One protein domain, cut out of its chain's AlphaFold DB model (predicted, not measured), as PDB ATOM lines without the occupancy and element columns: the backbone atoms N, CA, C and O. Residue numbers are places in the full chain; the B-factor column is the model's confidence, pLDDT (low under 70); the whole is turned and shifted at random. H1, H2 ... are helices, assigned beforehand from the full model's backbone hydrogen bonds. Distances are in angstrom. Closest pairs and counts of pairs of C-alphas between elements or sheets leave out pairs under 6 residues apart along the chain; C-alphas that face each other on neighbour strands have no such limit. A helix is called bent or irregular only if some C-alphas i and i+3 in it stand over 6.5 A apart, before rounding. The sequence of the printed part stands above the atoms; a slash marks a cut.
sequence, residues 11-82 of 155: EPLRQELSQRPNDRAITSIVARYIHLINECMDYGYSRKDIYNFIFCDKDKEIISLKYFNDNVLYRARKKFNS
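What this domain is: This is residues 11 to 82 of the 155 residues of an uncharacterized protein of Rodentibacter heylii (UniProt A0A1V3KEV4). Four helices, H1, H2, H6 and H4, make a ring of contacts round the middle, with H3 at one end of the ring and the short H5 at the opposite end. H6, the longest helix, crosses H2 along one side, H1 folds back beside H2 as the other half of a hairpin, and H4 closes the ring between H1 and the first part of H6. The printed part has 72 residues with six named helices, H1 to H6 in that order, and no named strand; the class is all helix, and the helices that touch are mostly crossed. The whole is compact, with a radius of gyration of the C-alphas of 11.1 A, and rounded, with spans of 28 by 25 by 23 A.

How they stand to each other: H6, residues 65 to 81, touches H2, residues 23 to 32, at a steep tilt of 49 degrees, the same way; the closest C-alphas are those of Ala 31 and Ala 76, 4.1 A apart. H2 touches H1, residues 11 to 19, at a shallow tilt of 21 degrees, opposite ways, with the C-alphas of Leu 13 and Val 30 closest at 7.1 A; the two form a helical hairpin. H4, residues 47 to 54, touches H6 with H6 residues 65 to 69 alone, about perpendicular at 88 degrees; the closest C-alphas are those of Tyr 51 and Leu 65, 6.8 A apart. H4 also touches H1 at a steep tilt of 63 degrees, with the C-alphas of Arg 14 and Ile 54 closest at 4.5 A. H2 and H4 are apart. H3, residues 34 to 42, only just touches H6, with 3 pairs of C-alphas within 8 A, the closest Ile 34 and Arg 77 at 6.8 A, and H6 meets it with residues 76 to 80 alone. H3 also only just touches H4, with 3 such pairs, the closest Met 41 and Arg 47 at 7.3 A. H5, residues 57 to 62, touches no helix; it is close to but not clearly touching H2, with the C-alphas of Asp 23 and Ile 62 closest at 7.9 A. Every O i to N i+4 pair is within hydrogen-bond range in H1, H3 and H4, against 4 of 6 in H2, 1 of 2 in H5 and 11 of 13 in H6.

Where its parts are: H6 runs 22.5 A from C-alpha 65 at (2.775, 30.454, 3.631) to C-alpha 81 at (-16.326, 34.544, 14.718). It has a kink of 25 degrees near residue 72 and is irregular, but only just: C-alphas 70 and 73 are 6.6 A apart. H2 measures 15.5 A and is irregular, with C-alphas 24 and 27 7.5 A apart. H1 begins at C-alpha 11 at (-12.271, 29.903, -7.349) and measures 12.3 A, H3 12.1 A, H4 10.6 A and H5 9.4 A.

The domain as a whole: The two C-alphas farthest apart are those of Asp 57 and Ser 82, at 31.6 A. The printed part has no cut, and its five links between helices are tight. The mean pLDDT of the printed part is 89.2, and residues 21 to 24 are under 70.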
ATOM      1  N   GLU A  11     -12.451  29.057  -6.153       89.81
ATOM      2  CA  GLU A  11     -12.271  29.903  -7.349       89.81
ATOM      3  C   GLU A  11     -12.743  31.351  -7.137       89.81
ATOM      4  O   GLU A  11     -11.974  32.270  -7.426       89.81
ATOM      5  N   PRO A  12     -13.913  31.615  -6.520       91.19
ATOM      6  CA  PRO A  12     -14.330  32.987  -6.232       91.19
ATOM      7  C   PRO A  12     -13.323  33.758  -5.363       91.19
ATOM      8  O   PRO A  12     -13.071  34.942  -5.589       91.19
ATOM      9  N   LEU A  13     -12.710  33.082  -4.386       91.88
ATOM     10  CA  LEU A  13     -11.679  33.669  -3.529       91.88
ATOM     11  C   LEU A  13     -10.404  33.968  -4.326       91.88
ATOM     12  O   LEU A  13      -9.843  35.058  -4.209       91.88
ATOM     13  N   ARG A  14      -9.954  33.014  -5.145       91.38
ATOM     14  CA  ARG A  14      -8.774  33.158  -6.005       91.38
ATOM     15  C   ARG A  14      -8.942  34.316  -6.992       91.38
ATOM     16  O   ARG A  14      -8.039  35.140  -7.152       91.38
ATOM     17  N   GLN A  15     -10.116  34.435  -7.608       90.38
ATOM     18  CA  GLN A  15     -10.414  35.515  -8.540       90.38
ATOM     19  C   GLN A  15     -10.411  36.881  -7.840       90.38
ATOM     20  O   GLN A  15      -9.815  37.829  -8.350       90.38
ATOM     21  N   GLU A  16     -10.998  37.000  -6.645       89.44
ATOM     22  CA  GLU A  16     -11.005  38.286  -5.938       89.44
ATOM     23  C   GLU A  16      -9.607  38.699  -5.443       89.44
ATOM     24  O   GLU A  16      -9.270  39.885  -5.476       89.44
ATOM     25  N   LEU A  17      -8.774  37.736  -5.034       88.75
ATOM     26  CA  LEU A  17      -7.376  37.993  -4.675       88.75
ATOM     27  C   LEU A  17      -6.560  38.471  -5.883       88.75
ATOM     28  O   LEU A  17      -5.847  39.467  -5.771       88.75
ATOM     29  N   SER A  18      -6.729  37.847  -7.053       84.12
ATOM     30  CA  SER A  18      -6.008  38.252  -8.272       84.12
ATOM     31  C   SER A  18      -6.411  39.640  -8.792       84.12
ATOM     32  O   SER A  18      -5.580  40.357  -9.346       84.12
ATOM     33  N   GLN A  19      -7.658  40.067  -8.569       84.19
ATOM     34  CA  GLN A  19      -8.117  41.422  -8.908       84.19
ATOM     35  C   GLN A  19      -7.629  42.495  -7.924       84.19
ATOM     36  O   GLN A  19      -7.655  43.686  -8.242       84.19
ATOM     37  N   ARG A  20      -7.223  42.108  -6.709       71.94
ATOM     38  CA  ARG A  20      -6.847  43.034  -5.633       71.94
ATOM     39  C   ARG A  20      -5.493  42.646  -5.034       71.94
ATOM     40  O   ARG A  20      -5.454  42.214  -3.883       71.94
ATOM     41  N   PRO A  21      -4.375  42.919  -5.731       63.47
ATOM     42  CA  PRO A  21      -3.027  42.580  -5.257       63.47
ATOM     43  C   PRO A  21      -2.569  43.382  -4.018       63.47
ATOM     44  O   PRO A  21      -1.434  43.255  -3.569       63.47
ATOM     45  N   ASN A  22      -3.424  44.236  -3.442       66.56
ATOM     46  CA  ASN A  22      -3.087  45.030  -2.264       66.56
ATOM     47  C   ASN A  22      -3.116  44.181  -0.981       66.56
ATOM     48  O   ASN A  22      -4.189  43.884  -0.445       66.56
ATOM     49  N   ASP A  23      -1.930  43.920  -0.420       66.75
ATOM     50  CA  ASP A  23      -1.716  43.148   0.817       66.75
ATOM     51  C   ASP A  23      -2.595  43.619   1.995       66.75
ATOM     52  O   ASP A  23      -3.188  42.821   2.727       66.75
ATOM     53  N   ARG A  24      -2.820  44.938   2.111       67.44
ATOM     54  CA  ARG A  24      -3.650  45.525   3.182       67.44
ATOM     55  C   ARG A  24      -5.069  44.948   3.270       67.44
ATOM     56  O   ARG A  24      -5.655  44.975   4.354       67.44
ATOM     57  N   ALA A  25      -5.638  44.449   2.171       82.50
ATOM     58  CA  ALA A  25      -7.013  43.950   2.136       82.50
ATOM     59  C   ALA A  25      -7.132  42.419   2.237       82.50
ATOM     60  O   ALA A  25      -8.238  41.929   2.482       82.50
ATOM     61  N   ILE A  26      -6.033  41.666   2.124       88.75
ATOM     62  CA  ILE A  26      -6.045  40.195   2.004       88.75
ATOM     63  C   ILE A  26      -6.795  39.530   3.149       88.75
ATOM     64  O   ILE A  26      -7.675  38.706   2.928       88.75
ATOM     65  N   THR A  27      -6.517  39.940   4.388       90.69
ATOM     66  CA  THR A  27      -7.207  39.387   5.565       90.69
ATOM     67  C   THR A  27      -8.722  39.583   5.489       90.69
ATOM     68  O   THR A  27      -9.478  38.717   5.918       90.69
ATOM     69  N   SER A  28      -9.187  40.717   4.958       89.69
ATOM     70  CA  SER A  28     -10.620  41.003   4.832       89.69
ATOM     71  C   SER A  28     -11.273  40.222   3.695       89.69
ATOM     72  O   SER A  28     -12.432  39.833   3.819       89.69
ATOM     73  N   ILE A  29     -10.537  39.998   2.604       91.12
ATOM     74  CA  ILE A  29     -10.978  39.162   1.486       91.12
ATOM     75  C   ILE A  29     -11.118  37.720   1.981       91.12
ATOM     76  O   ILE A  29     -12.221  37.186   1.984       91.12
ATOM     77  N   VAL A  30     -10.052  37.145   2.543       92.62
ATOM     78  CA  VAL A  30     -10.042  35.777   3.087       92.62
ATOM     79  C   VAL A  30     -11.119  35.574   4.162       92.62
ATOM     80  O   VAL A  30     -11.763  34.532   4.188       92.62
ATOM     81  N   ALA A  31     -11.383  36.573   5.014       92.44
ATOM     82  CA  ALA A  31     -12.444  36.493   6.023       92.44
ATOM     83  C   ALA A  31     -13.848  36.277   5.434       92.44
ATOM     84  O   ALA A  31     -14.649  35.583   6.056       92.44
ATOM     85  N   ARG A  32     -14.156  36.829   4.250       91.56
ATOM     86  CA  ARG A  32     -15.461  36.621   3.595       91.56
ATOM     87  C   ARG A  32     -15.651  35.179   3.127       91.56
ATOM     88  O   ARG A  32     -16.758  34.659   3.212       91.56
ATOM     89  N   TYR A  33     -14.571  34.520   2.715       94.31
ATOM     90  CA  TYR A  33     -14.590  33.156   2.174       94.31
ATOM     91  C   TYR A  33     -14.098  32.100   3.170       94.31
ATOM     92  O   TYR A  33     -13.856  30.958   2.794       94.31
ATOM     93  N   ILE A  34     -13.955  32.445   4.456       94.00
ATOM     94  CA  ILE A  34     -13.405  31.513   5.449       94.00
ATOM     95  C   ILE A  34     -14.270  30.259   5.629       94.00
ATOM     96  O   ILE A  34     -13.746  29.214   5.995       94.00
ATOM     97  N   HIS A  35     -15.573  30.354   5.355       93.00
ATOM     98  CA  HIS A  35     -16.484  29.213   5.379       93.00
ATOM     99  C   HIS A  35     -16.096  28.172   4.319       93.00
ATOM    100  O   HIS A  35     -15.941  27.010   4.672       93.00
ATOM    101  N   LEU A  36     -15.802  28.599   3.084       94.19
ATOM    102  CA  LEU A  36     -15.329  27.718   2.005       94.19
ATOM    103  C   LEU A  36     -13.953  27.128   2.323       94.19
ATOM    104  O   LEU A  36     -13.698  25.957   2.081       94.19
ATOM    105  N   ILE A  37     -13.065  27.924   2.927       93.69
ATOM    106  CA  ILE A  37     -11.750  27.437   3.368       93.69
ATOM    107  C   ILE A  37     -11.894  26.351   4.440       93.69
ATOM    108  O   ILE A  37     -11.175  25.355   4.399       93.69
ATOM    109  N   ASN A  38     -12.787  26.549   5.414       92.81
ATOM    110  CA  ASN A  38     -13.037  25.556   6.454       92.81
ATOM    111  C   ASN A  38     -13.661  24.289   5.859       92.81
ATOM    112  O   ASN A  38     -13.195  23.207   6.178       92.81
ATOM    113  N   GLU A  39     -14.610  24.424   4.932       92.75
ATOM    114  CA  GLU A  39     -15.196  23.291   4.216       92.75
ATOM    115  C   GLU A  39     -14.130  22.487   3.450       92.75
ATOM    116  O   GLU A  39     -14.054  21.269   3.587       92.75
ATOM    117  N   CYS A  40     -13.216  23.146   2.726       91.81
ATOM    118  CA  CYS A  40     -12.082  22.456   2.107       91.81
ATOM    119  C   CYS A  40     -11.202  21.743   3.146       91.81
ATOM    120  O   CYS A  40     -10.765  20.614   2.930       91.81
ATOM    121  N   MET A  41     -10.933  22.373   4.289       91.88
ATOM    122  CA  MET A  41     -10.176  21.707   5.348       91.88
ATOM    123  C   MET A  41     -10.905  20.479   5.913       91.88
ATOM    124  O   MET A  41     -10.246  19.483   6.207       91.88
ATOM    125  N   ASP A  42     -12.231  20.533   6.034       92.50
ATOM    126  CA  ASP A  42     -13.059  19.421   6.510       92.50
ATOM    127  C   ASP A  42     -13.071  18.257   5.501       92.50
ATOM    128  O   ASP A  42     -13.078  17.092   5.900       92.50
ATOM    129  N   TYR A  43     -12.946  18.551   4.201       91.31
ATOM    130  CA  TYR A  43     -12.699  17.556   3.145       91.31
ATOM    131  C   TYR A  43     -11.250  17.038   3.084       91.31
ATOM    132  O   TYR A  43     -10.923  16.215   2.230       91.31
ATOM    133  N   GLY A  44     -10.369  17.486   3.984       90.75
ATOM    134  CA  GLY A  44      -8.998  16.987   4.104       90.75
ATOM    135  C   GLY A  44      -7.948  17.761   3.305       90.75
ATOM    136  O   GLY A  44      -6.785  17.353   3.291       90.75
ATOM    137  N   TYR A  45      -8.299  18.889   2.679       92.50
ATOM    138  CA  TYR A  45      -7.305  19.746   2.032       92.50
ATOM    139  C   TYR A  45      -6.406  20.415   3.075       92.50
ATOM    140  O   TYR A  45      -6.872  21.037   4.037       92.50
ATOM    141  N   SER A  46      -5.087  20.330   2.880       94.00
ATOM    142  CA  SER A  46      -4.157  20.976   3.797       94.00
ATOM    143  C   SER A  46      -4.162  22.494   3.595       94.00
ATOM    144  O   SER A  46      -4.425  23.013   2.508       94.00
ATOM    145  N   ARG A  47      -3.771  23.246   4.630       93.62
ATOM    146  CA  ARG A  47      -3.601  24.707   4.511       93.62
ATOM    147  C   ARG A  47      -2.587  25.092   3.431       93.62
ATOM    148  O   ARG A  47      -2.700  26.167   2.854       93.62
ATOM    149  N   LYS A  48      -1.601  24.224   3.171       95.12
ATOM    150  CA  LYS A  48      -0.604  24.412   2.115       95.12
ATOM    151  C   LYS A  48      -1.235  24.264   0.732       95.12
ATOM    152  O   LYS A  48      -0.929  25.070  -0.139       95.12
ATOM    153  N   ASP A  49      -2.129  23.298   0.550       93.44
ATOM    154  CA  ASP A  49      -2.827  23.091  -0.724       93.44
ATOM    155  C   ASP A  49      -3.772  24.255  -1.014       93.44
ATOM    156  O   ASP A  49      -3.736  24.824  -2.101       93.44
ATOM    157  N   ILE A  50      -4.525  24.693   0.002       94.19
ATOM    158  CA  ILE A  50      -5.391  25.876  -0.079       94.19
ATOM    159  C   ILE A  50      -4.572  27.117  -0.444       94.19
ATOM    160  O   ILE A  50      -4.934  27.840  -1.366       94.19
ATOM    161  N   TYR A  51      -3.442  27.345   0.232       94.81
ATOM    162  CA  TYR A  51      -2.526  28.446  -0.073       94.81
ATOM    163  C   TYR A  51      -1.997  28.388  -1.513       94.81
ATOM    164  O   TYR A  51      -2.012  29.395  -2.216       94.81
ATOM    165  N   ASN A  52      -1.555  27.211  -1.962       93.94
ATOM    166  CA  ASN A  52      -1.030  27.018  -3.312       93.94
ATOM    167  C   ASN A  52      -2.093  27.227  -4.393       93.94
ATOM    168  O   ASN A  52      -1.744  27.616  -5.504       93.94
ATOM    169  N   PHE A  53      -3.355  26.950  -4.068       92.88
ATOM    170  CA  PHE A  53      -4.481  27.137  -4.969       92.88
ATOM    171  C   PHE A  53      -4.878  28.616  -5.100       92.88
ATOM    172  O   PHE A  53      -5.066  29.108  -6.210       92.88
ATOM    173  N   ILE A  54      -5.002  29.336  -3.979       92.00
ATOM    174  CA  ILE A  54      -5.552  30.704  -3.972       92.00
ATOM    175  C   ILE A  54      -4.534  31.788  -4.344       92.00
ATOM    176  O   ILE A  54      -4.948  32.864  -4.770       92.00
ATOM    177  N   PHE A  55      -3.234  31.527  -4.183       91.19
ATOM    178  CA  PHE A  55      -2.165  32.479  -4.491       91.19
ATOM    179  C   PHE A  55      -1.358  32.033  -5.708       91.19
ATOM    180  O   PHE A  55      -0.895  30.892  -5.776       91.19
ATOM    181  N   CYS A  56      -1.141  32.946  -6.657       88.25
ATOM    182  CA  CYS A  56      -0.220  32.706  -7.765       88.25
ATOM    183  C   CYS A  56       1.235  32.932  -7.327       88.25
ATOM    184  O   CYS A  56       1.491  33.471  -6.254       88.25
ATOM    185  N   ASP A  57       2.214  32.539  -8.142       87.19
ATOM    186  CA  ASP A  57       3.624  32.606  -7.731       87.19
ATOM    187  C   ASP A  57       4.098  34.029  -7.406       87.19
ATOM    188  O   ASP A  57       4.858  34.209  -6.461       87.19
ATOM    189  N   LYS A  58       3.548  35.045  -8.086       85.75
ATOM    190  CA  LYS A  58       3.802  36.459  -7.770       85.75
ATOM    191  C   LYS A  58       3.276  36.848  -6.387       85.75
ATOM    192  O   LYS A  58       3.933  37.575  -5.653       85.75
ATOM    193  N   ASP A  59       2.107  36.338  -6.008       84.81
ATOM    194  CA  ASP A  59       1.520  36.608  -4.694       84.81
ATOM    195  C   ASP A  59       2.351  35.959  -3.582       84.81
ATOM    196  O   ASP A  59       2.507  36.528  -2.502       84.81
ATOM    197  N   LYS A  60       2.926  34.779  -3.853       88.31
ATOM    198  CA  LYS A  60       3.756  34.023  -2.903       88.31
ATOM    199  C   LYS A  60       5.080  34.721  -2.573       88.31
ATOM    200  O   LYS A  60       5.649  34.430  -1.521       88.31
ATOM    201  N   GLU A  61       5.559  35.632  -3.423       86.12
ATOM    202  CA  GLU A  61       6.724  36.484  -3.128       86.12
ATOM    203  C   GLU A  61       6.428  37.477  -1.995       86.12
ATOM    204  O   GLU A  61       7.306  37.808  -1.201       86.12
ATOM    205  N   ILE A  62       5.173  37.922  -1.895       85.31
ATOM    206  CA  ILE A  62       4.728  38.929  -0.927       85.31
ATOM    207  C   ILE A  62       4.140  38.246   0.315       85.31
ATOM    208  O   ILE A  62       4.408  38.628   1.454       85.31
ATOM    209  N   ILE A  63       3.341  37.203   0.105       87.81
ATOM    210  CA  ILE A  63       2.546  36.539   1.134       87.81
ATOM    211  C   ILE A  63       3.131  35.156   1.344       87.81
ATOM    212  O   ILE A  63       2.726  34.197   0.702       87.81
ATOM    213  N   SER A  64       4.063  35.021   2.281       92.44
ATOM    214  CA  SER A  64       4.587  33.696   2.620       92.44
ATOM    215  C   SER A  64       3.501  32.780   3.202       92.44
ATOM    216  O   SER A  64       2.600  33.229   3.918       92.44
ATOM    217  N   LEU A  65       3.643  31.465   3.007       93.94
ATOM    218  CA  LEU A  65       2.775  30.454   3.631       93.94
ATOM    219  C   LEU A  65       2.684  30.630   5.157       93.94
ATOM    220  O   LEU A  65       1.619  30.448   5.749       93.94
ATOM    221  N   LYS A  66       3.795  31.002   5.803       94.75
ATOM    222  CA  LYS A  66       3.829  31.278   7.242       94.75
ATOM    223  C   LYS A  66       2.950  32.479   7.593       94.75
ATOM    224  O   LYS A  66       2.100  32.378   8.471       94.75
ATOM    225  N   TYR A  67       3.101  33.590   6.873       93.00
ATOM    226  CA  TYR A  67       2.274  34.778   7.082       93.00
ATOM    227  C   TYR A  67       0.786  34.496   6.827       93.00
ATOM    228  O   TYR A  67      -0.063  34.908   7.622       93.00
ATOM    229  N   PHE A  68       0.468  33.724   5.785       93.69
ATOM    230  CA  PHE A  68      -0.897  33.284   5.516       93.69
ATOM    231  C   PHE A  68      -1.496  32.504   6.696       93.69
ATOM    232  O   PHE A  68      -2.576  32.847   7.173       93.69
ATOM    233  N   ASN A  69      -0.789  31.497   7.211       93.75
ATOM    234  CA  ASN A  69      -1.282  30.672   8.314       93.75
ATOM    235  C   ASN A  69      -1.397  31.451   9.632       93.75
ATOM    236  O   ASN A  69      -2.453  31.441  10.269       93.75
ATOM    237  N   ASP A  70      -0.321  32.131  10.024       92.44
ATOM    238  CA  ASP A  70      -0.188  32.721  11.359       92.44
ATOM    239  C   ASP A  70      -0.980  34.023  11.489       92.44
ATOM    240  O   ASP A  70      -1.523  34.329  12.551       92.44
ATOM    241  N   ASN A  71      -1.060  34.811  10.412       92.56
ATOM    242  CA  ASN A  71      -1.692  36.126  10.440       92.56
ATOM    243  C   ASN A  71      -3.011  36.141   9.686       92.56
ATOM    244  O   ASN A  71      -4.042  36.446  10.286       92.56
ATOM    245  N   VAL A  72      -2.996  35.841   8.388       92.50
ATOM    246  CA  VAL A  72      -4.171  36.037   7.526       92.50
ATOM    247  C   VAL A  72      -5.314  35.125   7.963       92.50
ATOM    248  O   VAL A  72      -6.395  35.614   8.287       92.50
ATOM    249  N   LEU A  73      -5.068  33.818   8.042       93.75
ATOM    250  CA  LEU A  73      -6.073  32.816   8.382       93.75
ATOM    251  C   LEU A  73      -6.558  32.980   9.827       93.75
ATOM    252  O   LEU A  73      -7.762  32.959  10.089       93.75
ATOM    253  N   TYR A  74      -5.636  33.208  10.767       93.12
ATOM    254  CA  TYR A  74      -5.975  33.470  12.166       93.12
ATOM    255  C   TYR A  74      -6.882  34.700  12.321       93.12
ATOM    256  O   TYR A  74      -7.949  34.627  12.940       93.12
ATOM    257  N   ARG A  75      -6.503  35.837  11.722       92.00
ATOM    258  CA  ARG A  75      -7.291  37.076  11.789       92.00
ATOM    259  C   ARG A  75      -8.614  36.947  11.039       92.00
ATOM    260  O   ARG A  75      -9.613  37.485  11.513       92.00
ATOM    261  N   ALA A  76      -8.641  36.225   9.919       92.62
ATOM    262  CA  ALA A  76      -9.856  35.945   9.161       92.62
ATOM    263  C   ALA A  76     -10.873  35.159  10.000       92.62
ATOM    264  O   ALA A  76     -12.020  35.582  10.124       92.62
ATOM    265  N   ARG A  77     -10.432  34.090  10.675       91.25
ATOM    266  CA  ARG A  77     -11.267  33.321  11.616       91.25
ATOM    267  C   ARG A  77     -11.767  34.178  12.767       91.25
ATOM    268  O   ARG A  77     -12.946  34.136  13.102       91.25
ATOM    269  N   LYS A  78     -10.889  35.001  13.349       91.56
ATOM    270  CA  LYS A  78     -11.269  35.922  14.425       91.56
ATOM    271  C   LYS A  78     -12.340  36.919  13.971       91.56
ATOM    272  O   LYS A  78     -13.268  37.171  14.728       91.56
ATOM    273  N   LYS A  79     -12.226  37.465  12.754       87.12
ATOM    274  CA  LYS A  79     -13.223  38.373  12.162       87.12
ATOM    275  C   LYS A  79     -14.549  37.681  11.850       87.12
ATOM    276  O   LYS A  79     -15.596  38.285  12.037       87.12
ATOM    277  N   PHE A  80     -14.512  36.438  11.385       85.81
ATOM    278  CA  PHE A  80     -15.723  35.668  11.101       85.81
ATOM    279  C   PHE A  80     -16.477  35.282  12.376       85.81
ATOM    280  O   PHE A  80     -17.694  35.404  12.440       85.81
ATOM    281  N   ASN A  81     -15.745  34.894  13.423       83.50
ATOM    282  CA  ASN A  81     -16.326  34.544  14.718       83.50
ATOM    283  C   ASN A  81     -16.692  35.769  15.564       83.50
ATOM    284  O   ASN A  81     -17.453  35.648  16.527       83.50
ATOM    285  N   SER A  82     -16.148  36.952  15.254       81.50
ATOM    286  CA  SER A  82     -16.612  38.170  15.901       81.50
ATOM    287  C   SER A  82     -18.027  38.446  15.421       81.50
ATOM    288  O   SER A  82     -18.236  38.768  14.252       81.50
TER     289      SER A  82